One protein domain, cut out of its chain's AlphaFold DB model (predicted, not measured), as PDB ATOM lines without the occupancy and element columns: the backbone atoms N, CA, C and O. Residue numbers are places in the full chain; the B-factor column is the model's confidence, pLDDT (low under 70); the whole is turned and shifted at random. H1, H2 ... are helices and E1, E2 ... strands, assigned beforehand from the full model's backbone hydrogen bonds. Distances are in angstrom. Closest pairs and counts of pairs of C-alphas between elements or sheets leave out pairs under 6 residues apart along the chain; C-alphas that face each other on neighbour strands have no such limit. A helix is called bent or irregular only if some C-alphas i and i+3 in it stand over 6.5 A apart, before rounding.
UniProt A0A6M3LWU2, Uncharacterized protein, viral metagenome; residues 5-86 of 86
ATOM      1  N   ASP A   5     158.837 175.851 100.121       77.25
ATOM      2  CA  ASP A   5     160.211 176.346 100.185       77.25
ATOM      3  C   ASP A   5     161.146 175.463 101.026       77.25
ATOM      4  O   ASP A   5     162.333 175.398 100.730       77.25
ATOM      5  N   TRP A   6     160.636 174.747 102.034       80.38
ATOM      6  CA  TRP A   6     161.410 173.747 102.780       80.38
ATOM      7  C   TRP A   6     161.742 172.537 101.914       80.38
ATOM      8  O   TRP A   6     162.876 172.076 101.925       80.38
ATOM      9  N   GLU A   7     160.791 172.075 101.103       84.00
ATOM     10  CA  GLU A   7     161.044 170.984 100.155       84.00
ATOM     11  C   GLU A   7     162.143 171.370  99.155       84.00
ATOM     12  O   GLU A   7     163.059 170.590  98.920       84.00
ATOM     13  N   LYS A   8     162.151 172.618  98.669       84.00
ATOM     14  CA  LYS A   8     163.238 173.129  97.814       84.00
ATOM     15  C   LYS A   8     164.590 173.175  98.524       84.00
ATOM     16  O   LYS A   8     165.613 172.914  97.900       84.00
ATOM     17  N   VAL A   9     164.610 173.509  99.818       84.50
ATOM     18  CA  VAL A   9     165.829 173.423 100.637       84.50
ATOM     19  C   VAL A   9     166.303 171.974 100.721       84.50
ATOM     20  O   VAL A   9     167.483 171.718 100.490       84.50
ATOM     21  N   LYS A  10     165.398 171.024 100.988       85.44
ATOM     22  CA  LYS A  10     165.725 169.594 101.026       85.44
ATOM     23  C   LYS A  10     166.289 169.109  99.687       85.44
ATOM     24  O   LYS A  10     167.314 168.435  99.667       85.44
ATOM     25  N   GLU A  11     165.666 169.476  98.568       86.31
ATOM     26  CA  GLU A  11     166.145 169.120  97.225       86.31
ATOM     27  C   GLU A  11     167.530 169.701  96.925       86.31
ATOM     28  O   GLU A  11     168.380 169.005  96.369       86.31
ATOM     29  N   ALA A  12     167.791 170.948  97.324       83.75
ATOM     30  CA  ALA A  12     169.101 171.572  97.155       83.75
ATOM     31  C   ALA A  12     170.181 170.904  98.026       83.75
ATOM     32  O   ALA A  12     171.305 170.715  97.563       83.75
ATOM     33  N   LEU A  13     169.839 170.495  99.252       84.75
ATOM     34  CA  LEU A  13     170.748 169.781 100.156       84.75
ATOM     35  C   LEU A  13     171.066 168.356  99.676       84.75
ATOM     36  O   LEU A  13     172.172 167.881  99.910       84.75
ATOM     37  N   LYS A  14     170.151 167.695  98.951       85.44
ATOM     38  CA  LYS A  14     170.369 166.361  98.351       85.44
ATOM     39  C   LYS A  14     171.368 166.355  97.187       85.44
ATOM     40  O   LYS A  14     171.796 165.285  96.754       85.44
ATOM     41  N   LYS A  15     171.739 167.521  96.650       82.44
ATOM     42  CA  LYS A  15     172.746 167.615  95.585       82.44
ATOM     43  C   LYS A  15     174.137 167.242  96.112       82.44
ATOM     44  O   LYS A  15     174.406 167.267  97.312       82.44
ATOM     45  N   ALA A  16     175.040 166.883  95.196       76.44
ATOM     46  CA  ALA A  16     176.435 166.619  95.548       76.44
ATOM     47  C   ALA A  16     177.035 167.830  96.297       76.44
ATOM     48  O   ALA A  16     176.699 168.955  95.932       76.44
ATOM     49  N   PRO A  17     177.915 167.632  97.301       78.88
ATOM     50  CA  PRO A  17     178.463 168.697  98.146       78.88
ATOM     51  C   PRO A  17     179.513 169.534  97.395       78.88
ATOM     52  O   PRO A  17     180.686 169.598  97.756       78.88
ATOM     53  N   THR A  18     179.098 170.161  96.300       85.00
ATOM     54  CA  THR A  18     179.894 171.090  95.500       85.00
ATOM     55  C   THR A  18     179.680 172.521  95.991       85.00
ATOM     56  O   THR A  18     178.725 172.835  96.702       85.00
ATOM     57  N   GLU A  19     180.579 173.432  95.616       83.50
ATOM     58  CA  GLU A  19     180.423 174.853  95.946       83.50
ATOM     59  C   GLU A  19     179.128 175.448  95.366       83.50
ATOM     60  O   GLU A  19     178.467 176.255  96.017       83.50
ATOM     61  N   GLU A  20     178.728 175.004  94.176       83.50
ATOM     62  CA  GLU A  20     177.487 175.431  93.527       83.50
ATOM     63  C   GLU A  20     176.247 174.945  94.288       83.50
ATOM     64  O   GLU A  20     175.341 175.737  94.545       83.50
ATOM     65  N   ALA A  21     176.236 173.686  94.740       83.88
ATOM     66  CA  ALA A  21     175.141 173.142  95.542       83.88
ATOM     67  C   ALA A  21     175.005 173.848  96.898       83.88
ATOM     68  O   ALA A  21     173.892 174.121  97.347       83.88
ATOM     69  N   ARG A  22     176.128 174.216  97.528       87.19
ATOM     70  CA  ARG A  22     176.126 175.004  98.771       87.19
ATOM     71  C   ARG A  22     175.495 176.380  98.577       87.19
ATOM     72  O   ARG A  22     174.682 176.794  99.400       87.19
ATOM     73  N   LYS A  23     175.822 177.072  97.480       87.06
ATOM     74  CA  LYS A  23     175.215 178.372  97.138       87.06
ATOM     75  C   LYS A  23     173.718 178.243  96.872       87.06
ATOM     76  O   LYS A  23     172.936 179.052  97.366       87.06
ATOM     77  N   GLU A  24     173.310 177.206  96.148       86.00
ATOM     78  CA  GLU A  24     171.899 176.951  95.863       86.00
ATOM     79  C   GLU A  24     171.102 176.622  97.134       86.00
ATOM     80  O   GLU A  24     170.032 177.191  97.357       86.00
ATOM     81  N   ALA A  25     171.643 175.773  98.013       86.19
ATOM     82  CA  ALA A  25     171.027 175.448  99.295       86.19
ATOM     83  C   ALA A  25     170.941 176.671 100.217       86.19
ATOM     84  O   ALA A  25     169.906 176.902 100.843       86.19
ATOM     85  N   ALA A  26     171.987 177.502 100.257       87.25
ATOM     86  CA  ALA A  26     171.978 178.760 100.993       87.25
ATOM     87  C   ALA A  26     170.890 179.715 100.475       87.25
ATOM     88  O   ALA A  26     170.165 180.317 101.269       87.25
ATOM     89  N   GLU A  27     170.730 179.836  99.156       87.19
ATOM     90  CA  GLU A  27     169.710 180.691  98.549       87.19
ATOM     91  C   GLU A  27     168.288 180.169  98.796       87.19
ATOM     92  O   GLU A  27     167.401 180.941  99.177       87.19
ATOM     93  N   ALA A  28     168.071 178.859  98.653       86.25
ATOM     94  CA  ALA A  28     166.806 178.218  98.996       86.25
ATOM     95  C   ALA A  28     166.455 178.461 100.473       86.25
ATOM     96  O   ALA A  28     165.320 178.829 100.791       86.25
ATOM     97  N   PHE A  29     167.443 178.359 101.369       85.31
ATOM     98  CA  PHE A  29     167.248 178.604 102.795       85.31
ATOM     99  C   PHE A  29     166.912 180.073 103.075       85.31
ATOM    100  O   PHE A  29     165.986 180.345 103.835       85.31
ATOM    101  N   ARG A  30     167.575 181.034 102.411       84.75
ATOM    102  CA  ARG A  30     167.226 182.467 102.516       84.75
ATOM    103  C   ARG A  30     165.770 182.721 102.126       84.75
ATOM    104  O   ARG A  30     165.067 183.447 102.826       84.75
ATOM    105  N   ARG A  31     165.288 182.102 101.045       81.94
ATOM    106  CA  ARG A  31     163.884 182.227 100.607       81.94
ATOM    107  C   ARG A  31     162.922 181.640 101.639       81.94
ATOM    108  O   ARG A  31     161.977 182.317 102.042       81.94
ATOM    109  N   TYR A  32     163.214 180.439 102.139       80.56
ATOM    110  CA  TYR A  32     162.446 179.807 103.214       80.56
ATOM    111  C   TYR A  32     162.388 180.676 104.478       80.56
ATOM    112  O   TYR A  32     161.330 180.801 105.102       80.56
ATOM    113  N   GLN A  33     163.501 181.312 104.851       77.50
ATOM    114  CA  GLN A  33     163.560 182.214 105.997       77.50
ATOM    115  C   GLN A  33     162.701 183.450 105.812       77.50
ATOM    116  O   GLN A  33     161.979 183.802 106.734       77.50
ATOM    117  N   VAL A  34     162.756 184.107 104.653       74.81
ATOM    118  CA  VAL A  34     161.935 185.296 104.393       74.81
ATOM    119  C   VAL A  34     160.455 184.951 104.536       74.81
ATOM    120  O   VAL A  34     159.734 185.659 105.234       74.81
ATOM    121  N   VAL A  35     160.018 183.825 103.970       70.19
ATOM    122  CA  VAL A  35     158.628 183.357 104.074       70.19
ATOM    123  C   VAL A  35     158.264 182.983 105.517       70.19
ATOM    124  O   VAL A  35     157.219 183.394 106.021       70.19
ATOM    125  N   SER A  36     159.137 182.261 106.222       67.19
ATOM    126  CA  SER A  36     158.873 181.777 107.588       67.19
ATOM    127  C   SER A  36     158.974 182.873 108.659       67.19
ATOM    128  O   SER A  36     158.251 182.836 109.655       67.19
ATOM    129  N   LEU A  37     159.846 183.868 108.467       63.62
ATOM    130  CA  LEU A  37     159.993 185.038 109.340       63.62
ATOM    131  C   LEU A  37     158.910 186.089 109.059       63.62
ATOM    132  O   LEU A  37     158.463 186.756 109.993       63.62
ATOM    133  N   ALA A  38     158.424 186.199 107.814       59.84
ATOM    134  CA  ALA A  38     157.293 187.063 107.464       59.84
ATOM    135  C   ALA A  38     155.987 186.652 108.166       59.84
ATOM    136  O   ALA A  38     155.121 187.496 108.384       59.84
ATOM    137  N   GLN A  39     155.863 185.397 108.614       60.69
ATOM    138  CA  GLN A  39     154.722 184.915 109.407       60.69
ATOM    139  C   GLN A  39     154.696 185.421 110.868       60.69
ATOM    140  O   GLN A  39     154.002 184.859 111.712       60.69
ATOM    141  N   GLY A  40     155.428 186.491 111.199       56.09
ATOM    142  CA  GLY A  40     155.298 187.190 112.484       56.09
ATOM    143  C   GLY A  40     155.998 186.511 113.664       56.09
ATOM    144  O   GLY A  40     155.755 186.870 114.819       56.09
ATOM    145  N   ARG A  41     156.895 185.549 113.412       59.00
ATOM    146  CA  ARG A  41     157.712 184.939 114.469       59.00
ATOM    147  C   ARG A  41     158.780 185.939 114.928       59.00
ATOM    148  O   ARG A  41     159.812 186.099 114.292       59.00
ATOM    149  N   ARG A  42     158.521 186.622 116.053       60.16
ATOM    150  CA  ARG A  42     159.502 187.484 116.752       60.16
ATOM    151  C   ARG A  42     160.660 186.705 117.379       60.16
ATOM    152  O   ARG A  42     161.664 187.312 117.745       60.16
ATOM    153  N   SER A  43     160.506 185.394 117.562       64.12
ATOM    154  CA  SER A  43     161.582 184.559 118.079       64.12
ATOM    155  C   SER A  43     162.728 184.512 117.068       64.12
ATOM    156  O   SER A  43     162.506 184.442 115.862       64.12
ATOM    157  N   ARG A  44     163.960 184.569 117.580       69.00
ATOM    158  CA  ARG A  44     165.199 184.320 116.837       69.00
ATOM    159  C   ARG A  44     165.734 182.965 117.289       69.00
ATOM    160  O   ARG A  44     166.535 182.922 118.220       69.00
ATOM    161  N   PRO A  45     165.222 181.850 116.745       75.69
ATOM    162  CA  PRO A  45     165.677 180.545 117.180       75.69
ATOM    163  C   PRO A  45     167.154 180.401 116.821       75.69
ATOM    164  O   PRO A  45     167.615 180.917 115.800       75.69
ATOM    165  N   THR A  46     167.884 179.714 117.685       81.12
ATOM    166  CA  THR A  46     169.286 179.369 117.473       81.12
ATOM    167  C   THR A  46     169.350 177.863 117.304       81.12
ATOM    168  O   THR A  46     168.820 177.129 118.137       81.12
ATOM    169  N   LEU A  47     169.946 177.411 116.206       80.75
ATOM    170  CA  LEU A  47     170.292 176.017 116.010       80.75
ATOM    171  C   LEU A  47     171.491 175.717 116.905       80.75
ATOM    172  O   LEU A  47     172.550 176.320 116.739       80.75
ATOM    173  N   VAL A  48     171.308 174.819 117.867       78.00
ATOM    174  CA  VAL A  48     172.376 174.400 118.773       78.00
ATOM    175  C   VAL A  48     172.783 172.983 118.404       78.00
ATOM    176  O   VAL A  48     171.956 172.073 118.431       78.00
ATOM    177  N   SER A  49     174.052 172.800 118.066       76.56
ATOM    178  CA  SER A  49     174.652 171.484 117.920       76.56
ATOM    179  C   SER A  49     175.116 170.988 119.282       76.56
ATOM    180  O   SER A  49     175.905 171.643 119.962       76.56
ATOM    181  N   LEU A  50     174.614 169.822 119.684       78.12
ATOM    182  CA  LEU A  50     174.968 169.176 120.952       78.12
ATOM    183  C   LEU A  50     176.262 168.346 120.853       78.12
ATOM    184  O   LEU A  50     176.698 167.762 121.842       78.12
ATOM    185  N   GLY A  51     176.872 168.272 119.666       72.88
ATOM    186  CA  GLY A  51     178.138 167.577 119.454       72.88
ATOM    187  C   GLY A  51     179.325 168.410 119.933       72.88
ATOM    188  O   GLY A  51     179.491 169.551 119.515       72.88
ATOM    189  N   LEU A  52     180.174 167.816 120.775       64.12
ATOM    190  CA  LEU A  52     181.376 168.460 121.326       64.12
ATOM    191  C   LEU A  52     182.502 168.684 120.295       64.12
ATOM    192  O   LEU A  52     183.388 169.488 120.556       64.12
ATOM    193  N   ASP A  53     182.461 168.007 119.143       72.19
ATOM    194  CA  ASP A  53     183.547 167.978 118.148       72.19
ATOM    195  C   ASP A  53     183.014 168.225 116.726       72.19
ATOM    196  O   ASP A  53     183.156 167.417 115.808       72.19
ATOM    197  N   LYS A  54     182.257 169.314 116.552       75.88
ATOM    198  CA  LYS A  54     181.765 169.707 115.227       75.88
ATOM    199  C   LYS A  54     182.673 170.788 114.627       75.88
ATOM    200  O   LYS A  54     182.980 171.764 115.307       75.88
ATOM    201  N   PRO A  55     183.055 170.679 113.340       79.00
ATOM    202  CA  PRO A  55     183.881 171.672 112.637       79.00
ATOM    203  C   PRO A  55     183.107 172.949 112.244       79.00
ATOM    204  O   PRO A  55     183.558 173.735 111.412       79.00
ATOM    205  N   TYR A  56     181.916 173.149 112.803       77.69
ATOM    206  CA  TYR A  56     181.048 174.304 112.602       77.69
ATOM    207  C   TYR A  56     180.578 174.827 113.967       77.69
ATOM    208  O   TYR A  56     180.619 174.075 114.945       77.69
ATOM    209  N   PRO A  57     180.156 176.100 114.074       79.50
ATOM    210  CA  PRO A  57     179.785 176.687 115.356       79.50
ATOM    211  C   PRO A  57     178.720 175.864 116.084       79.50
ATOM    212  O   PRO A  57     177.738 175.415 115.493       79.50
ATOM    213  N   THR A  58     178.888 175.702 117.395       81.81
ATOM    214  CA  THR A  58     177.944 174.952 118.237       81.81
ATOM    215  C   THR A  58     176.594 175.647 118.368       81.81
ATOM    216  O   THR A  58     175.611 175.000 118.705       81.81
ATOM    217  N   ALA A  59     176.522 176.948 118.092       84.56
ATOM    218  CA  ALA A  59     175.292 177.723 118.092       84.56
ATOM    219  C   ALA A  59     175.264 178.654 116.875       84.56
ATOM    220  O   ALA A  59     176.119 179.527 116.737       84.56
ATOM    221  N   ILE A  60     174.275 178.466 116.001       82.38
ATOM    222  CA  ILE A  60     174.079 179.250 114.779       82.38
ATOM    223  C   ILE A  60     172.674 179.848 114.835       82.38
ATOM    224  O   ILE A  60     171.675 179.127 114.875       82.38
ATOM    225  N   GLU A  61     172.560 181.177 114.869       83.44
ATOM    226  CA  GLU A  61     171.251 181.828 114.773       83.44
ATOM    227  C   GLU A  61     170.614 181.487 113.428       83.44
ATOM    228  O   GLU A  61     171.313 181.442 112.416       83.44
ATOM    229  N   ILE A  62     169.286 181.310 113.380       82.19
ATOM    230  CA  ILE A  62     168.612 180.945 112.126       82.19
ATOM    231  C   ILE A  62     169.071 181.847 110.978       82.19
ATOM    232  O   ILE A  62     169.478 181.319 109.951       82.19
ATOM    233  N   LYS A  63     169.101 183.173 111.170       80.44
ATOM    234  CA  LYS A  63     169.511 184.170 110.157       80.44
ATOM    235  C   LYS A  63     170.879 183.880 109.507       80.44
ATOM    236  O   LYS A  63     171.051 184.175 108.328       80.44
ATOM    237  N   ASP A  64     171.797 183.259 110.243       85.44
ATOM    238  CA  ASP A  64     173.175 183.010 109.821       85.44
ATOM    239  C   ASP A  64     173.353 181.629 109.171       85.44
ATOM    240  O   ASP A  64     174.333 181.417 108.461       85.44
ATOM    241  N   ILE A  65     172.370 180.723 109.305       85.31
ATOM    242  CA  ILE A  65     172.399 179.372 108.712       85.31
ATOM    243  C   ILE A  65     172.695 179.425 107.210       85.31
ATOM    244  O   ILE A  65     173.496 178.639 106.721       85.31
ATOM    245  N   SER A  66     172.109 180.372 106.466       86.25
ATOM    246  CA  SER A  66     172.387 180.481 105.026       86.25
ATOM    247  C   SER A  66     173.852 180.809 104.719       86.25
ATOM    248  O   SER A  66     174.411 180.282 103.761       86.25
ATOM    249  N   GLY A  67     174.488 181.654 105.533       86.56
ATOM    250  CA  GLY A  67     175.908 181.974 105.400       86.56
ATOM    251  C   GLY A  67     176.799 180.800 105.801       86.56
ATOM    252  O   GLY A  67     177.805 180.549 105.139       86.56
ATOM    253  N   GLU A  68     176.405 180.050 106.830       87.31
ATOM    254  CA  GLU A  68     177.138 178.867 107.287       87.31
ATOM    255  C   GLU A  68     177.073 177.717 106.274       87.31
ATOM    256  O   GLU A  68     178.093 177.079 106.028       87.31
ATOM    257  N   ILE A  69     175.929 177.499 105.613       87.12
ATOM    258  CA  ILE A  69     175.785 176.514 104.522       87.12
ATOM    259  C   ILE A  69     176.756 176.830 103.375       87.12
ATOM    260  O   ILE A  69     177.391 175.934 102.819       87.12
ATOM    261  N   GLU A  70     176.886 178.109 103.021       87.56
ATOM    262  CA  GLU A  70     177.745 178.557 101.924       87.56
ATOM    263  C   GLU A  70     179.236 178.427 102.280       87.56
ATOM    264  O   GLU A  70     180.037 177.921 101.491       87.56
ATOM    265  N   ARG A  71     179.618 178.864 103.485       87.06
ATOM    266  CA  ARG A  71     181.021 178.965 103.916       87.06
ATOM    267  C   ARG A  71     181.594 177.655 104.439       87.06
ATOM    268  O   ARG A  71     182.765 177.374 104.186       87.06
ATOM    269  N   ASN A  72     180.797 176.851 105.141       87.00
ATOM    270  CA  ASN A  72     181.276 175.674 105.858       87.00
ATOM    271  C   ASN A  72     180.780 174.375 105.190       87.00
ATOM    272  O   ASN A  72     179.601 174.032 105.298       87.00
ATOM    273  N   PRO A  73     181.659 173.624 104.500       85.81
ATOM    274  CA  PRO A  73     181.259 172.396 103.818       85.81
ATOM    275  C   PRO A  73     180.774 171.313 104.790       85.81
ATOM    276  O   PRO A  73     179.825 170.607 104.477       85.81
ATOM    277  N   ALA A  74     181.345 171.233 105.992       85.81
ATOM    278  CA  ALA A  74     180.939 170.240 106.982       85.81
ATOM    279  C   ALA A  74     179.568 170.553 107.603       85.81
ATOM    280  O   ALA A  74     178.836 169.646 107.998       85.81
ATOM    281  N   PHE A  75     179.189 171.833 107.674       86.38
ATOM    282  CA  PHE A  75     177.832 172.211 108.067       86.38
ATOM    283  C   PHE A  75     176.809 171.842 106.985       86.38
ATOM    284  O   PHE A  75     175.737 171.337 107.306       86.38
ATOM    285  N   PHE A  76     177.154 172.033 105.703       86.88
ATOM    286  CA  PHE A  76     176.326 171.563 104.588       86.88
ATOM    287  C   PHE A  76     176.117 170.046 104.638       86.88
ATOM    288  O   PHE A  76     174.983 169.590 104.518       86.88
ATOM    289  N   GLU A  77     177.182 169.269 104.858       86.94
ATOM    290  CA  GLU A  77     177.078 167.811 104.983       86.94
ATOM    291  C   GLU A  77     176.174 167.405 106.142       86.94
ATOM    292  O   GLU A  77     175.275 166.595 105.945       86.94
ATOM    293  N   HIS A  78     176.325 168.039 107.305       85.56
ATOM    294  CA  HIS A  78     175.455 167.772 108.445       85.56
ATOM    295  C   HIS A  78     173.978 168.055 108.138       85.56
ATOM    296  O   HIS A  78     173.108 167.250 108.451       85.56
ATOM    297  N   MET A  79     173.686 169.190 107.499       84.44
ATOM    298  CA  MET A  79     172.324 169.535 107.086       84.44
ATOM    299  C   MET A  79     171.773 168.548 106.051       84.44
ATOM    300  O   MET A  79     170.581 168.245 106.075       84.44
ATOM    301  N   ARG A  80     172.623 168.035 105.156       85.56
ATOM    302  CA  ARG A  80     172.252 166.987 104.205       85.56
ATOM    303  C   ARG A  80     171.928 165.674 104.912       85.56
ATOM    304  O   ARG A  80     170.903 165.093 104.586       85.56
ATOM    305  N   GLU A  81     172.754 165.236 105.864       84.56
ATOM    306  CA  GLU A  81     172.506 164.023 106.659       84.56
ATOM    307  C   GLU A  81     171.143 164.095 107.357       84.56
ATOM    308  O   GLU A  81     170.330 163.195 107.188       84.56
ATOM    309  N   ILE A  82     170.830 165.217 108.021       82.69
ATOM    310  CA  ILE A  82     169.524 165.421 108.677       82.69
ATOM    311  C   ILE A  82     168.362 165.251 107.689       82.69
ATOM    312  O   ILE A  82     167.326 164.700 108.040       82.69
ATOM    313  N   VAL A  83     168.508 165.754 106.462       82.31
ATOM    314  CA  VAL A  83     167.468 165.676 105.422       82.31
ATOM    315  C   VAL A  83     167.380 164.290 104.778       82.31
ATOM    316  O   VAL A  83     166.349 163.957 104.199       82.31
ATOM    317  N   GLU A  84     168.455 163.510 104.816       79.38
ATOM    318  CA  GLU A  84     168.477 162.127 104.336       79.38
ATOM    319  C   GLU A  84     167.902 161.154 105.378       79.38
ATOM    320  O   GLU A  84     167.315 160.142 104.999       79.38
ATOM    321  N   GLU A  85     168.017 161.484 106.669       68.50
ATOM    322  CA  GLU A  85     167.412 160.737 107.781       68.50
ATOM    323  C   GLU A  85     165.902 161.015 107.989       68.50
ATOM    324  O   GLU A  85     165.239 160.211 108.650       68.50
ATOM    325  N   ASP A  86     165.355 162.110 107.437       55.31
ATOM    326  CA  ASP A  86     163.954 162.583 107.582       55.31
ATOM    327  C   ASP A  86     163.053 162.231 106.381       55.31
ATOM    328  O   ASP A  86     161.982 161.617 106.598       55.31
TER     329      ASP A  86
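This is residues 5 to 86 of the 86 residues of an uncharacterized protein of viral metagenome (UniProt A0A6M3LWU2). A small strand hairpin, E1 and E2, sits beside H3, on the side of H3 away from the long helix H2. H1 and H3 run alongside H2, both opposite to it, and H4 turns off steeply from a corner at the end of H3 and touches H1. The printed part has 82 residues, in the order H1 H2 E1 E2 H3 H4, with an antiparallel sheet E1 - E2; the class is mostly helix. It is compact, with a radius of gyration of the C-alphas of 12.3 A, and spans 32 by 28 by 24 A.

Look first at E1, residues 46 to 48, and E2, residues 59 to 61. Find C-alpha 19 at (180.423, 174.853, 95.946); from there H2 runs 28.6 A to residue 38. H1 is residues 5 to 13, 12.4 A. H3, residues 62 to 71, 15.0 A, is only just irregular: C-alphas 63 and 66 are 6.9 A apart. H4, residues 73 to 85, 18.5 A, ends at C-alpha 85, (167.412, 160.737, 107.781).

Between E1 and E2, N 47 and O 60 are within hydrogen-bond range at 2.8 A. E2 and H3 are near each other, joined by a tight link. H3 touches H2 at a shallow tilt of 9 degrees, opposite ways; their closest C-alphas, of Ala 26 and Ser 66, are 4.4 A apart. H1 and H2 form a helical hairpin and touch, closest at the C-alphas of Ala 12 and Ala 25, 4.8 A. H4 touches H1 at a steep tilt of 64 degrees, closest at the C-alphas of Leu 13 and Arg 80, 5.1 A. H4 touches H3 only at the corner, with residues 75 to 76 alone; the closest C-alphas, of Ile 69 and Phe 76, are 5.0 A apart. Every O i to N i+4 pair is within hydrogen-bond range in H1, H2 and H4, and 4 of 6 are in H3.

The C-alphas farthest apart, of Gly 40 and Asp 53, are 34.6 A apart. The printed part has no cut and no long link. The pLDDT is under 70 at residues 36 to 44, 52 and 85 to 86.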